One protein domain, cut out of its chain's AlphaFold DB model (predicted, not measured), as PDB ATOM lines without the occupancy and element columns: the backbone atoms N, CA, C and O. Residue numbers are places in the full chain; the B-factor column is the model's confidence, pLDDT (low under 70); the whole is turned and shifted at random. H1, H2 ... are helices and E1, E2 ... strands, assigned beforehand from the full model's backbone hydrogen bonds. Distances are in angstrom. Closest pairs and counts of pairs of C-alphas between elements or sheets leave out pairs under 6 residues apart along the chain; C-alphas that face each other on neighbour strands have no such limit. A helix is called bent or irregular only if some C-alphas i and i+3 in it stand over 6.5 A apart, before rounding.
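Overview. This is residues 8 to 103 of the 191 residues of the protein "PKD domain-containing protein" of Planctomycetaceae bacterium (UniProt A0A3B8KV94). There is little regular structure: two slender antiparallel ribbons with an open gap between them, one the hairpin E1-E2, the other E4 running on into E5, with E7 beside E4 and E6 beside E5. The 96 printed residues include H1 E1 E2 E3 E4 E5 E6 H2 E7 in order, mixed in class, holding 35 residues. The whole is loose, radius of gyration of the C-alphas 16.2 A, spanning 42 by 31 by 29 A.

Arrangement. Look first at H1, residues 8 to 11, then the hairpin of E1, 17 to 21, and E2, 31 to 35: N 18 and O 34 are 2.7 A apart. E3, residues 40 to 42, pairs antiparallel with residues 51 to 52. E4, 60 to 63, runs on into E5, 66 to 68, at 9 degrees. E5 and E6, 81 to 83, form a hairpin, N 67 to O 82 2.7 A. H2, 88 to 91, is irregular, C-alphas 88 and 91 being 7.5 A apart. E7, 98 to 101, is antiparallel to E4, N 61 to O 100 2.8 A. E1 and E5 are apart. Both helices are too short for an O i to N i+4 pair.

Along the chain. Find C-alpha 8 at (-152.567, 496.495, -34.797), where H1 begins. E1 is 13.3 A long, E2 12.9 A; E7 ends at C-alpha 101, (-133.662, 483.637, -50.125).

Size, cuts and confidence. The farthest C-alphas, Glu 57 and Lys 74, are 45.5 A apart. The printed part has no cut; links E3 to E4 and E5 to E6 are long. Among 22 residues under pLDDT 70 are 70 to 80.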
ATOM      1  N   TRP A   8    -151.512 496.734 -33.811       82.62
ATOM      2  CA  TRP A   8    -152.567 496.495 -34.797       82.62
ATOM      3  C   TRP A   8    -152.323 495.261 -35.683       82.62
ATOM      4  O   TRP A   8    -153.263 494.731 -36.265       82.62
ATOM      5  N   ILE A   9    -151.090 494.753 -35.781       74.88
ATOM      6  CA  ILE A   9    -150.782 493.563 -36.591       74.88
ATOM      7  C   ILE A   9    -151.462 492.318 -36.017       74.88
ATOM      8  O   ILE A   9    -151.857 491.446 -36.784       74.88
ATOM      9  N   LYS A  10    -151.682 492.257 -34.695       72.88
ATOM     10  CA  LYS A  10    -152.398 491.149 -34.037       72.88
ATOM     11  C   LYS A  10    -153.841 490.981 -34.528       72.88
ATOM     12  O   LYS A  10    -154.415 489.916 -34.350       72.88
ATOM     13  N   ASP A  11    -154.418 492.035 -35.103       77.62
ATOM     14  CA  ASP A  11    -155.796 492.042 -35.588       77.62
ATOM     15  C   ASP A  11    -155.893 491.521 -37.040       77.62
ATOM     16  O   ASP A  11    -156.991 491.377 -37.580       77.62
ATOM     17  N   LEU A  12    -154.762 491.202 -37.690       73.62
ATOM     18  CA  LEU A  12    -154.757 490.580 -39.014       73.62
ATOM     19  C   LEU A  12    -155.184 489.101 -38.924       73.62
ATOM     20  O   LEU A  12    -154.752 488.382 -38.022       73.62
ATOM     21  N   PRO A  13    -155.961 488.589 -39.899       66.12
ATOM     22  CA  PRO A  13    -156.532 487.233 -39.857       66.12
ATOM     23  C   PRO A  13    -155.481 486.111 -39.858       66.12
ATOM     24  O   PRO A  13    -155.786 484.955 -39.572       66.12
ATOM     25  N   TYR A  14    -154.240 486.453 -40.183       65.62
ATOM     26  CA  TYR A  14    -153.085 485.569 -40.252       65.62
ATOM     27  C   TYR A  14    -152.021 485.949 -39.208       65.62
ATOM     28  O   TYR A  14    -150.860 485.640 -39.397       65.62
ATOM     29  N   ALA A  15    -152.362 486.618 -38.105       59.22
ATOM     30  CA  ALA A  15    -151.406 486.946 -37.036       59.22
ATOM     31  C   ALA A  15    -151.272 485.848 -35.959       59.22
ATOM     32  O   ALA A  15    -150.770 486.091 -34.860       59.22
ATOM     33  N   ASN A  16    -151.733 484.632 -36.258       64.62
ATOM     34  CA  ASN A  16    -151.781 483.541 -35.292       64.62
ATOM     35  C   ASN A  16    -150.431 482.828 -35.166       64.62
ATOM     36  O   ASN A  16    -149.742 482.572 -36.159       64.62
ATOM     37  N   ALA A  17    -150.106 482.453 -33.931       74.38
ATOM     38  CA  ALA A  17    -149.021 481.547 -33.605       74.38
ATOM     39  C   ALA A  17    -149.564 480.371 -32.780       74.38
ATOM     40  O   ALA A  17    -150.413 480.561 -31.909       74.38
ATOM     41  N   ALA A  18    -149.068 479.169 -33.042       75.56
ATOM     42  CA  ALA A  18    -149.314 477.969 -32.265       75.56
ATOM     43  C   ALA A  18    -148.006 477.520 -31.613       75.56
ATOM     44  O   ALA A  18    -146.944 477.517 -32.236       75.56
ATOM     45  N   THR A  19    -148.076 477.132 -30.344       83.81
ATOM     46  CA  THR A  19    -146.924 476.622 -29.600       83.81
ATOM     47  C   THR A  19    -147.183 475.214 -29.107       83.81
ATOM     48  O   THR A  19    -148.241 474.936 -28.543       83.81
ATOM     49  N   LYS A  20    -146.181 474.347 -29.237       88.25
ATOM     50  CA  LYS A  20    -146.153 473.018 -28.627       88.25
ATOM     51  C   LYS A  20    -144.845 472.849 -27.867       88.25
ATOM     52  O   LYS A  20    -143.778 473.061 -28.433       88.25
ATOM     53  N   TYR A  21    -144.918 472.439 -26.608       90.00
ATOM     54  CA  TYR A  21    -143.739 472.218 -25.773       90.00
ATOM     55  C   TYR A  21    -143.882 470.962 -24.911       90.00
ATOM     56  O   TYR A  21    -144.986 470.444 -24.745       90.00
ATOM     57  N   ASN A  22    -142.762 470.441 -24.401       93.44
ATOM     58  CA  ASN A  22    -142.728 469.212 -23.595       93.44
ATOM     59  C   ASN A  22    -141.987 469.347 -22.253       93.44
ATOM     60  O   ASN A  22    -141.632 468.334 -21.656       93.44
ATOM     61  N   PHE A  23    -141.749 470.570 -21.784       87.44
ATOM     62  CA  PHE A  23    -141.071 470.848 -20.518       87.44
ATOM     63  C   PHE A  23    -142.013 471.456 -19.475       87.44
ATOM     64  O   PHE A  23    -143.079 471.985 -19.800       87.44
ATOM     65  N   LYS A  24    -141.600 471.369 -18.207       86.19
ATOM     66  CA  LYS A  24    -142.215 472.053 -17.061       86.19
ATOM     67  C   LYS A  24    -141.317 473.205 -16.608       86.19
ATOM     68  O   LYS A  24    -140.161 473.283 -17.011       86.19
ATOM     69  N   HIS A  25    -141.845 474.081 -15.756       79.56
ATOM     70  CA  HIS A  25    -141.071 475.177 -15.172       79.56
ATOM     71  C   HIS A  25    -139.769 474.658 -14.528       79.56
ATOM     72  O   HIS A  25    -139.802 473.687 -13.770       79.56
ATOM     73  N   GLY A  26    -138.637 475.276 -14.879       79.00
ATOM     74  CA  GLY A  26    -137.301 474.892 -14.408       79.00
ATOM     75  C   GLY A  26    -136.689 473.647 -15.069       79.00
ATOM     76  O   GLY A  26    -135.656 473.170 -14.603       79.00
ATOM     77  N   GLN A  27    -137.298 473.089 -16.124       84.19
ATOM     78  CA  GLN A  27    -136.783 471.913 -16.838       84.19
ATOM     79  C   GLN A  27    -136.390 472.241 -18.280       84.19
ATOM     80  O   GLN A  27    -137.066 473.004 -18.965       84.19
ATOM     81  N   ALA A  28    -135.334 471.589 -18.773       82.94
ATOM     82  CA  ALA A  28    -134.988 471.628 -20.189       82.94
ATOM     83  C   ALA A  28    -136.033 470.884 -21.043       82.94
ATOM     84  O   ALA A  28    -136.624 469.891 -20.611       82.94
ATOM     85  N   GLY A  29    -136.214 471.318 -22.290       86.06
ATOM     86  CA  GLY A  29    -137.017 470.597 -23.274       86.06
ATOM     87  C   GLY A  29    -137.075 471.296 -24.626       86.06
ATOM     88  O   GLY A  29    -136.216 472.104 -24.967       86.06
ATOM     89  N   LYS A  30    -138.087 470.948 -25.421       86.94
ATOM     90  CA  LYS A  30    -138.296 471.441 -26.785       86.94
ATOM     91  C   LYS A  30    -139.526 472.340 -26.846       86.94
ATOM     92  O   LYS A  30    -140.607 471.919 -26.446       86.94
ATOM     93  N   LEU A  31    -139.361 473.530 -27.421       83.81
ATOM     94  CA  LEU A  31    -140.440 474.412 -27.862       83.81
ATOM     95  C   LEU A  31    -140.523 474.368 -29.392       83.81
ATOM     96  O   LEU A  31    -139.516 474.516 -30.081       83.81
ATOM     97  N   VAL A  32    -141.724 474.169 -29.921       85.38
ATOM     98  CA  VAL A  32    -142.063 474.342 -31.334       85.38
ATOM     99  C   VAL A  32    -143.013 475.525 -31.423       85.38
ATOM    100  O   VAL A  32    -144.052 475.520 -30.763       85.38
ATOM    101  N   LEU A  33    -142.645 476.527 -32.216       80.56
ATOM    102  CA  LEU A  33    -143.449 477.708 -32.503       80.56
ATOM    103  C   LEU A  33    -143.764 477.715 -34.002       80.56
ATOM    104  O   LEU A  33    -142.856 477.791 -34.826       80.56
ATOM    105  N   GLU A  34    -145.043 477.641 -34.340       79.31
ATOM    106  CA  GLU A  34    -145.557 477.771 -35.701       79.31
ATOM    107  C   GLU A  34    -146.289 479.102 -35.801       79.31
ATOM    108  O   GLU A  34    -147.131 479.403 -34.964       79.31
ATOM    109  N   PHE A  35    -145.967 479.929 -36.787       72.62
ATOM    110  CA  PHE A  35    -146.586 481.240 -36.932       72.62
ATOM    111  C   PHE A  35    -146.546 481.696 -38.379       72.62
ATOM    112  O   PHE A  35    -145.692 481.291 -39.167       72.62
ATOM    113  N   PHE A  36    -147.479 482.572 -38.713       69.75
ATOM    114  CA  PHE A  36    -147.475 483.274 -39.982       69.75
ATOM    115  C   PHE A  36    -146.638 484.546 -39.863       69.75
ATOM    116  O   PHE A  36    -146.766 485.320 -38.913       69.75
ATOM    117  N   VAL A  37    -145.792 484.786 -40.860       69.25
ATOM    118  CA  VAL A  37    -145.079 486.054 -40.999       69.25
ATOM    119  C   VAL A  37    -145.923 486.964 -41.879       69.25
ATOM    120  O   VAL A  37    -146.202 486.619 -43.026       69.25
ATOM    121  N   THR A  38    -146.303 488.132 -41.356       66.50
ATOM    122  CA  THR A  38    -146.864 489.210 -42.180       66.50
ATOM    123  C   THR A  38    -145.764 490.218 -42.479       66.50
ATOM    124  O   THR A  38    -145.434 491.026 -41.610       66.50
ATOM    125  N   PRO A  39    -145.145 490.170 -43.664       73.69
ATOM    126  CA  PRO A  39    -144.011 491.023 -43.953       73.69
ATOM    127  C   PRO A  39    -144.496 492.419 -44.370       73.69
ATOM    128  O   PRO A  39    -145.348 492.574 -45.250       73.69
ATOM    129  N   PHE A  40    -143.925 493.441 -43.745       77.00
ATOM    130  CA  PHE A  40    -144.073 494.832 -44.148       77.00
ATOM    131  C   PHE A  40    -142.681 495.407 -44.403       77.00
ATOM    132  O   PHE A  40    -141.801 495.282 -43.554       77.00
ATOM    133  N   ASP A  41    -142.498 496.075 -45.541       79.19
ATOM    134  CA  ASP A  41    -141.292 496.861 -45.817       79.19
ATOM    135  C   ASP A  41    -141.271 498.120 -44.923       79.19
ATOM    136  O   ASP A  41    -140.211 498.665 -44.625       79.19
ATOM    137  N   TYR A  42    -142.448 498.559 -44.451       81.31
ATOM    138  CA  TYR A  42    -142.619 499.624 -43.465       81.31
ATOM    139  C   TYR A  42    -143.913 499.417 -42.662       81.31
ATOM    140  O   TYR A  42    -144.974 499.235 -43.251       81.31
ATOM    141  N   ALA A  43    -143.848 499.451 -41.328       80.75
ATOM    142  CA  ALA A  43    -145.011 499.290 -40.445       80.75
ATOM    143  C   ALA A  43    -144.954 500.293 -39.275       80.75
ATOM    144  O   ALA A  43    -144.449 499.961 -38.197       80.75
ATOM    145  N   PRO A  44    -145.424 501.538 -39.468       82.62
ATOM    146  CA  PRO A  44    -145.475 502.533 -38.402       82.62
ATOM    147  C   PRO A  44    -146.679 502.305 -37.471       82.62
ATOM    148  O   PRO A  44    -147.568 501.514 -37.792       82.62
ATOM    149  N   PRO A  45    -146.756 503.022 -36.332       85.00
ATOM    150  CA  PRO A  45    -147.899 502.934 -35.416       85.00
ATOM    151  C   PRO A  45    -149.252 503.176 -36.086       85.00
ATOM    152  O   PRO A  45    -150.253 502.611 -35.664       85.00
ATOM    153  N   GLU A  46    -149.265 503.973 -37.153       88.56
ATOM    154  CA  GLU A  46    -150.440 504.238 -37.973       88.56
ATOM    155  C   GLU A  46    -150.580 503.190 -39.104       88.56
ATOM    156  O   GLU A  46    -149.780 503.202 -40.044       88.56
ATOM    157  N   PRO A  47    -151.589 502.296 -39.072       85.38
ATOM    158  CA  PRO A  47    -151.693 501.185 -40.027       85.38
ATOM    159  C   PRO A  47    -151.821 501.626 -41.491       85.38
ATOM    160  O   PRO A  47    -151.347 500.943 -42.395       85.38
ATOM    161  N   THR A  48    -152.443 502.782 -41.738       89.12
ATOM    162  CA  THR A  48    -152.704 503.343 -43.081       89.12
ATOM    163  C   THR A  48    -151.429 503.632 -43.870       89.12
ATOM    164  O   THR A  48    -151.453 503.674 -45.098       89.12
ATOM    165  N   ARG A  49    -150.306 503.817 -43.175       88.31
ATOM    166  CA  ARG A  49    -148.993 504.095 -43.765       88.31
ATOM    167  C   ARG A  49    -148.151 502.837 -43.948       88.31
ATOM    168  O   ARG A  49    -147.009 502.944 -44.388       88.31
ATOM    169  N   ALA A  50    -148.664 501.667 -43.574       85.62
ATOM    170  CA  ALA A  50    -147.927 500.426 -43.710       85.62
ATOM    171  C   ALA A  50    -147.746 500.050 -45.189       85.62
ATOM    172  O   ALA A  50    -148.655 500.168 -46.008       85.62
ATOM    173  N   ILE A  51    -146.557 499.561 -45.527       85.25
ATOM    174  CA  ILE A  51    -146.200 499.095 -46.864       85.25
ATOM    175  C   ILE A  51    -145.984 497.592 -46.761       85.25
ATOM    176  O   ILE A  51    -144.969 497.145 -46.231       85.25
ATOM    177  N   ALA A  52    -146.948 496.804 -47.237       83.31
ATOM    178  CA  ALA A  52    -146.819 495.350 -47.274       83.31
ATOM    179  C   ALA A  52    -145.659 494.938 -48.192       83.31
ATOM    180  O   ALA A  52    -145.535 495.440 -49.314       83.31
ATOM    181  N   SER A  53    -144.824 494.007 -47.735       82.69
ATOM    182  CA  SER A  53    -143.706 493.533 -48.542       82.69
ATOM    183  C   SER A  53    -144.208 492.783 -49.770       82.69
ATOM    184  O   SER A  53    -145.017 491.858 -49.684       82.69
ATOM    185  N   LYS A  54    -143.645 493.110 -50.933       83.81
ATOM    186  CA  LYS A  54    -143.821 492.296 -52.143       83.81
ATOM    187  C   LYS A  54    -142.851 491.122 -52.097       83.81
ATOM    188  O   LYS A  54    -141.671 491.282 -52.422       83.81
ATOM    189  N   LEU A  55    -143.332 489.964 -51.656       83.81
ATOM    190  CA  LEU A  55    -142.562 488.723 -51.664       83.81
ATOM    191  C   LEU A  55    -142.642 488.068 -53.045       83.81
ATOM    192  O   LEU A  55    -143.730 487.840 -53.569       83.81
ATOM    193  N   THR A  56    -141.488 487.757 -53.629       84.12
ATOM    194  CA  THR A  56    -141.393 487.051 -54.910       84.12
ATOM    195  C   THR A  56    -140.367 485.937 -54.802       84.12
ATOM    196  O   THR A  56    -139.405 486.042 -54.042       84.12
ATOM    197  N   GLU A  57    -140.555 484.880 -55.585       86.00
ATOM    198  CA  GLU A  57    -139.599 483.778 -55.681       86.00
ATOM    199  C   GLU A  57    -138.176 484.292 -55.958       86.00
ATOM    200  O   GLU A  57    -137.978 485.254 -56.702       86.00
ATOM    201  N   ASN A  58    -137.188 483.668 -55.321       88.25
ATOM    202  CA  ASN A  58    -135.762 483.999 -55.342       88.25
ATOM    203  C   ASN A  58    -135.374 485.371 -54.771       88.25
ATOM    204  O   ASN A  58    -134.173 485.663 -54.700       88.25
ATOM    205  N   LYS A  59    -136.335 486.195 -54.323       88.81
ATOM    206  CA  LYS A  59    -136.047 487.463 -53.643       88.81
ATOM    207  C   LYS A  59    -135.284 487.189 -52.352       88.81
ATOM    208  O   LYS A  59    -135.619 486.269 -51.606       88.81
ATOM    209  N   VAL A  60    -134.271 488.006 -52.089       88.88
ATOM    210  CA  VAL A  60    -133.594 488.022 -50.792       88.88
ATOM    211  C   VAL A  60    -134.339 488.980 -49.871       88.88
ATOM    212  O   VAL A  60    -134.616 490.118 -50.253       88.88
ATOM    213  N   ILE A  61    -134.679 488.511 -48.676       86.06
ATOM    214  CA  ILE A  61    -135.305 489.298 -47.615       86.06
ATOM    215  C   ILE A  61    -134.425 489.275 -46.366       86.06
ATOM    216  O   ILE A  61    -133.757 488.279 -46.101       86.06
ATOM    217  N   GLY A  62    -134.422 490.365 -45.603       83.06
ATOM    218  CA  GLY A  62    -133.837 490.390 -44.265       83.06
ATOM    219  C   GLY A  62    -134.894 489.998 -43.238       83.06
ATOM    220  O   GLY A  62    -135.995 490.543 -43.268       83.06
ATOM    221  N   MET A  63    -134.578 489.069 -42.338       78.12
ATOM    222  CA  MET A  63    -135.464 488.703 -41.233       78.12
ATOM    223  C   MET A  63    -134.803 488.979 -39.884       78.12
ATOM    224  O   MET A  63    -133.614 488.728 -39.687       78.12
ATOM    225  N   SER A  64    -135.615 489.471 -38.950       74.19
ATOM    226  CA  SER A  64    -135.294 489.571 -37.529       74.19
ATOM    227  C   SER A  64    -136.332 488.786 -36.747       74.19
ATOM    228  O   SER A  64    -137.529 488.896 -37.006       74.19
ATOM    229  N   TRP A  65    -135.867 488.014 -35.776       73.75
ATOM    230  CA  TRP A  65    -136.706 487.430 -34.745       73.75
ATOM    231  C   TRP A  65    -135.876 487.297 -33.477       73.75
ATOM    232  O   TRP A  65    -134.682 486.992 -33.560       73.75
ATOM    233  N   ALA A  66    -136.503 487.546 -32.331       72.12
ATOM    234  CA  ALA A  66    -135.900 487.374 -31.023       72.12
ATOM    235  C   ALA A  66    -136.867 486.659 -30.067       72.12
ATOM    236  O   ALA A  66    -138.070 486.922 -30.080       72.12
ATOM    237  N   ILE A  67    -136.324 485.779 -29.229       74.25
ATOM    238  CA  ILE A  67    -136.951 485.252 -28.020       74.25
ATOM    239  C   ILE A  67    -136.293 485.962 -26.841       74.25
ATOM    240  O   ILE A  67    -135.067 486.055 -26.762       74.25
ATOM    241  N   LEU A  68    -137.138 486.461 -25.945       72.56
ATOM    242  CA  LEU A  68    -136.738 487.055 -24.681       72.56
ATOM    243  C   LEU A  68    -137.107 486.084 -23.573       72.56
ATOM    244  O   LEU A  68    -138.290 485.886 -23.296       72.56
ATOM    245  N   ASP A  69    -136.091 485.477 -22.980       71.81
ATOM    246  CA  ASP A  69    -136.234 484.672 -21.782       71.81
ATOM    247  C   ASP A  69    -135.963 485.534 -20.543       71.81
ATOM    248  O   ASP A  69    -134.923 486.194 -20.443       71.81
ATOM    249  N   TYR A  70    -136.945 485.587 -19.645       66.56
ATOM    250  CA  TYR A  70    -136.974 486.472 -18.476       66.56
ATOM    251  C   TYR A  70    -136.895 485.704 -17.151       66.56
ATOM    252  O   TYR A  70    -137.029 486.319 -16.096       66.56
ATOM    253  N   ASP A  71    -136.717 484.383 -17.180       65.50
ATOM    254  CA  ASP A  71    -136.822 483.544 -15.983       65.50
ATOM    255  C   ASP A  71    -135.515 483.398 -15.172       65.50
ATOM    256  O   ASP A  71    -135.540 482.846 -14.071       65.50
ATOM    257  N   ASP A  72    -134.393 483.969 -15.634       65.69
ATOM    258  CA  ASP A  72    -133.146 484.056 -14.858       65.69
ATOM    259  C   ASP A  72    -133.031 485.389 -14.097       65.69
ATOM    260  O   ASP A  72    -132.380 486.345 -14.531       65.69
ATOM    261  N   GLU A  73    -133.633 485.433 -12.905       64.75
ATOM    262  CA  GLU A  73    -133.589 486.582 -11.984       64.75
ATOM    263  C   GLU A  73    -132.162 486.980 -11.542       64.75
ATOM    264  O   GLU A  73    -131.959 488.064 -10.991       64.75
ATOM    265  N   LYS A  74    -131.154 486.118 -11.757       66.69
ATOM    266  CA  LYS A  74    -129.760 486.339 -11.336       66.69
ATOM    267  C   LYS A  74    -128.832 486.717 -12.494       66.69
ATOM    268  O   LYS A  74    -127.648 486.993 -12.257       66.69
ATOM    269  N   ALA A  75    -129.335 486.761 -13.726       65.19
ATOM    270  CA  ALA A  75    -128.538 487.079 -14.901       65.19
ATOM    271  C   ALA A  75    -128.022 488.532 -14.861       65.19
ATOM    272  O   ALA A  75    -128.779 489.497 -14.912       65.19
ATOM    273  N   LYS A  76    -126.693 488.713 -14.835       62.41
ATOM    274  CA  LYS A  76    -126.043 490.045 -14.879       62.41
ATOM    275  C   LYS A  76    -125.979 490.664 -16.288       62.41
ATOM    276  O   LYS A  76    -125.539 491.799 -16.447       62.41
ATOM    277  N   ARG A  77    -126.364 489.909 -17.320       61.25
ATOM    278  CA  ARG A  77    -126.403 490.293 -18.743       61.25
ATOM    279  C   ARG A  77    -127.577 489.554 -19.385       61.25
ATOM    280  O   ARG A  77    -127.943 488.511 -18.864       61.25
ATOM    281  N   TYR A  78    -128.130 490.060 -20.492       58.16
ATOM    282  CA  TYR A  78    -129.254 489.484 -21.256       58.16
ATOM    283  C   TYR A  78    -128.997 488.052 -21.794       58.16
ATOM    284  O   TYR A  78    -128.983 487.831 -23.002       58.16
ATOM    285  N   ALA A  79    -128.756 487.076 -20.917       57.69
ATOM    286  CA  ALA A  79    -128.456 485.686 -21.253       57.69
ATOM    287  C   ALA A  79    -129.646 484.994 -21.941       57.69
ATOM    288  O   ALA A  79    -129.449 484.074 -22.727       57.69
ATOM    289  N   GLY A  80    -130.858 485.507 -21.716       64.31
ATOM    290  CA  GLY A  80    -132.095 485.060 -22.344       64.31
ATOM    291  C   GLY A  80    -132.424 485.673 -23.710       64.31
ATOM    292  O   GLY A  80    -133.516 485.438 -24.214       64.31
ATOM    293  N   PHE A  81    -131.542 486.475 -24.325       70.06
ATOM    294  CA  PHE A  81    -131.815 487.086 -25.636       70.06
ATOM    295  C   PHE A  81    -131.340 486.181 -26.778       70.06
ATOM    296  O   PHE A  81    -130.186 486.244 -27.210       70.06
ATOM    297  N   TRP A  82    -132.243 485.357 -27.301       76.00
ATOM    298  CA  TRP A  82    -131.978 484.498 -28.456       76.00
ATOM    299  C   TRP A  82    -132.504 485.172 -29.696       76.00
ATOM    300  O   TRP A  82    -133.624 485.665 -29.692       76.00
ATOM    301  N   ASN A  83    -131.719 485.228 -30.764       78.62
ATOM    302  CA  ASN A  83    -132.138 485.975 -31.933       78.62
ATOM    303  C   ASN A  83    -131.487 485.454 -33.219       78.62
ATOM    304  O   ASN A  83    -130.501 484.725 -33.150       78.62
ATOM    305  N   LEU A  84    -132.058 485.787 -34.381       79.56
ATOM    306  CA  LEU A  84    -131.534 485.306 -35.667       79.56
ATOM    307  C   LEU A  84    -130.181 485.931 -36.038       79.56
ATOM    308  O   LEU A  84    -129.366 485.273 -36.674       79.56
ATOM    309  N   SER A  85    -129.938 487.187 -35.663       79.44
ATOM    310  CA  SER A  85    -128.698 487.903 -35.955       79.44
ATOM    311  C   SER A  85    -127.556 487.521 -35.012       79.44
ATOM    312  O   SER A  85    -127.731 487.246 -33.825       79.44
ATOM    313  N   HIS A  86    -126.331 487.629 -35.524       77.50
ATOM    314  CA  HIS A  86    -125.121 487.590 -34.701       77.50
ATOM    315  C   HIS A  86    -124.968 488.824 -33.798       77.50
ATOM    316  O   HIS A  86    -124.087 488.842 -32.938       77.50
ATOM    317  N   LYS A  87    -125.799 489.862 -33.978       79.69
ATOM    318  CA  LYS A  87    -125.785 491.077 -33.162       79.69
ATOM    319  C   LYS A  87    -127.161 491.379 -32.589       79.69
ATOM    320  O   LYS A  87    -128.165 491.428 -33.292       79.69
ATOM    321  N   THR A  88    -127.193 491.707 -31.304       73.19
ATOM    322  CA  THR A  88    -128.420 492.099 -30.598       73.19
ATOM    323  C   THR A  88    -128.948 493.483 -31.011       73.19
ATOM    324  O   THR A  88    -130.057 493.841 -30.632       73.19
ATOM    325  N   THR A  89    -128.199 494.258 -31.812       69.19
ATOM    326  CA  THR A  89    -128.553 495.598 -32.332       69.19
ATOM    327  C   THR A  89    -129.502 495.592 -33.532       69.19
ATOM    328  O   THR A  89    -129.933 496.659 -33.973       69.19
ATOM    329  N   MET A  90    -129.873 494.419 -34.054       67.19
ATOM    330  CA  MET A  90    -130.691 494.294 -35.271       67.19
ATOM    331  C   MET A  90    -132.081 494.955 -35.208       67.19
ATOM    332  O   MET A  90    -132.701 495.155 -36.246       67.19
ATOM    333  N   TYR A  91    -132.576 495.320 -34.019       63.75
ATOM    334  CA  TYR A  91    -133.852 496.029 -33.861       63.75
ATOM    335  C   TYR A  91    -133.817 497.475 -34.387       63.75
ATOM    336  O   TYR A  91    -134.869 498.039 -34.673       63.75
ATOM    337  N   GLY A  92    -132.628 498.081 -34.504       66.50
ATOM    338  CA  GLY A  92    -132.443 499.464 -34.963       66.50
ATOM    339  C   GLY A  92    -131.558 499.606 -36.202       66.50
ATOM    340  O   GLY A  92    -131.408 500.711 -36.717       66.50
ATOM    341  N   ASN A  93    -130.971 498.509 -36.689       75.81
ATOM    342  CA  ASN A  93    -130.084 498.507 -37.845       75.81
ATOM    343  C   ASN A  93    -130.388 497.325 -38.773       75.81
ATOM    344  O   ASN A  93    -130.034 496.180 -38.485       75.81
ATOM    345  N   ALA A  94    -130.995 497.616 -39.925       74.62
ATOM    346  CA  ALA A  94    -131.349 496.604 -40.915       74.62
ATOM    347  C   ALA A  94    -130.126 495.884 -41.524       74.62
ATOM    348  O   ALA A  94    -130.270 494.782 -42.051       74.62
ATOM    349  N   SER A  95    -128.921 496.458 -41.437       80.75
ATOM    350  CA  SER A  95    -127.688 495.801 -41.897       80.75
ATOM    351  C   SER A  95    -127.300 494.583 -41.060       80.75
ATOM    352  O   SER A  95    -126.512 493.762 -41.521       80.75
ATOM    353  N   ASP A  96    -127.844 494.452 -39.848       81.81
ATOM    354  CA  ASP A  96    -127.599 493.304 -38.976       81.81
ATOM    355  C   ASP A  96    -128.642 492.180 -39.185       81.81
ATOM    356  O   ASP A  96    -128.596 491.172 -38.483       81.81
ATOM    357  N   LEU A  97    -129.584 492.318 -40.129       82.75
ATOM    358  CA  LEU A  97    -130.575 491.280 -40.439       82.75
ATOM    359  C   LEU A  97    -129.938 490.085 -41.153       82.75
ATOM    360  O   LEU A  97    -129.057 490.236 -41.998       82.75
ATOM    361  N   VAL A  98    -130.455 488.887 -40.877       85.38
ATOM    362  CA  VAL A  98    -130.050 487.686 -41.613       85.38
ATOM    363  C   VAL A  98    -130.803 487.620 -42.932       85.38
ATOM    364  O   VAL A  98    -132.030 487.738 -42.973       85.38
ATOM    365  N   ALA A  99    -130.052 487.431 -44.013       87.50
ATOM    366  CA  ALA A  99    -130.591 487.307 -45.354       87.50
ATOM    367  C   ALA A  99    -131.142 485.895 -45.599       87.50
ATOM    368  O   ALA A  99    -130.423 484.904 -45.483       87.50
ATOM    369  N   PHE A 100    -132.398 485.818 -46.025       87.62
ATOM    370  CA  PHE A 100    -133.041 484.599 -46.497       87.62
ATOM    371  C   PHE A 100    -133.411 484.756 -47.963       87.62
ATOM    372  O   PHE A 100    -133.965 485.776 -48.371       87.62
ATOM    373  N   ARG A 101    -133.134 483.727 -48.765       91.31
ATOM    374  CA  ARG A 101    -133.662 483.637 -50.125       91.31
ATOM    375  C   ARG A 101    -135.013 482.943 -50.073       91.31
ATOM    376  O   ARG A 101    -135.109 481.820 -49.586       91.31
ATOM    377  N   LEU A 102    -136.038 483.599 -50.602       88.62
ATOM    378  CA  LEU A 102    -137.346 482.982 -50.774       88.62
ATOM    379  C   LEU A 102    -137.241 481.894 -51.837       88.62
ATOM    380  O   LEU A 102    -137.072 482.189 -53.018       88.62
ATOM    381  N   MET A 103    -137.305 480.642 -51.409       89.50
ATOM    382  CA  MET A 103    -137.282 479.509 -52.323       89.50
ATOM    383  C   MET A 103    -138.619 479.395 -53.071       89.50
ATOM    384  O   MET A 103    -139.644 479.874 -52.573       89.50
TER     385      MET A 103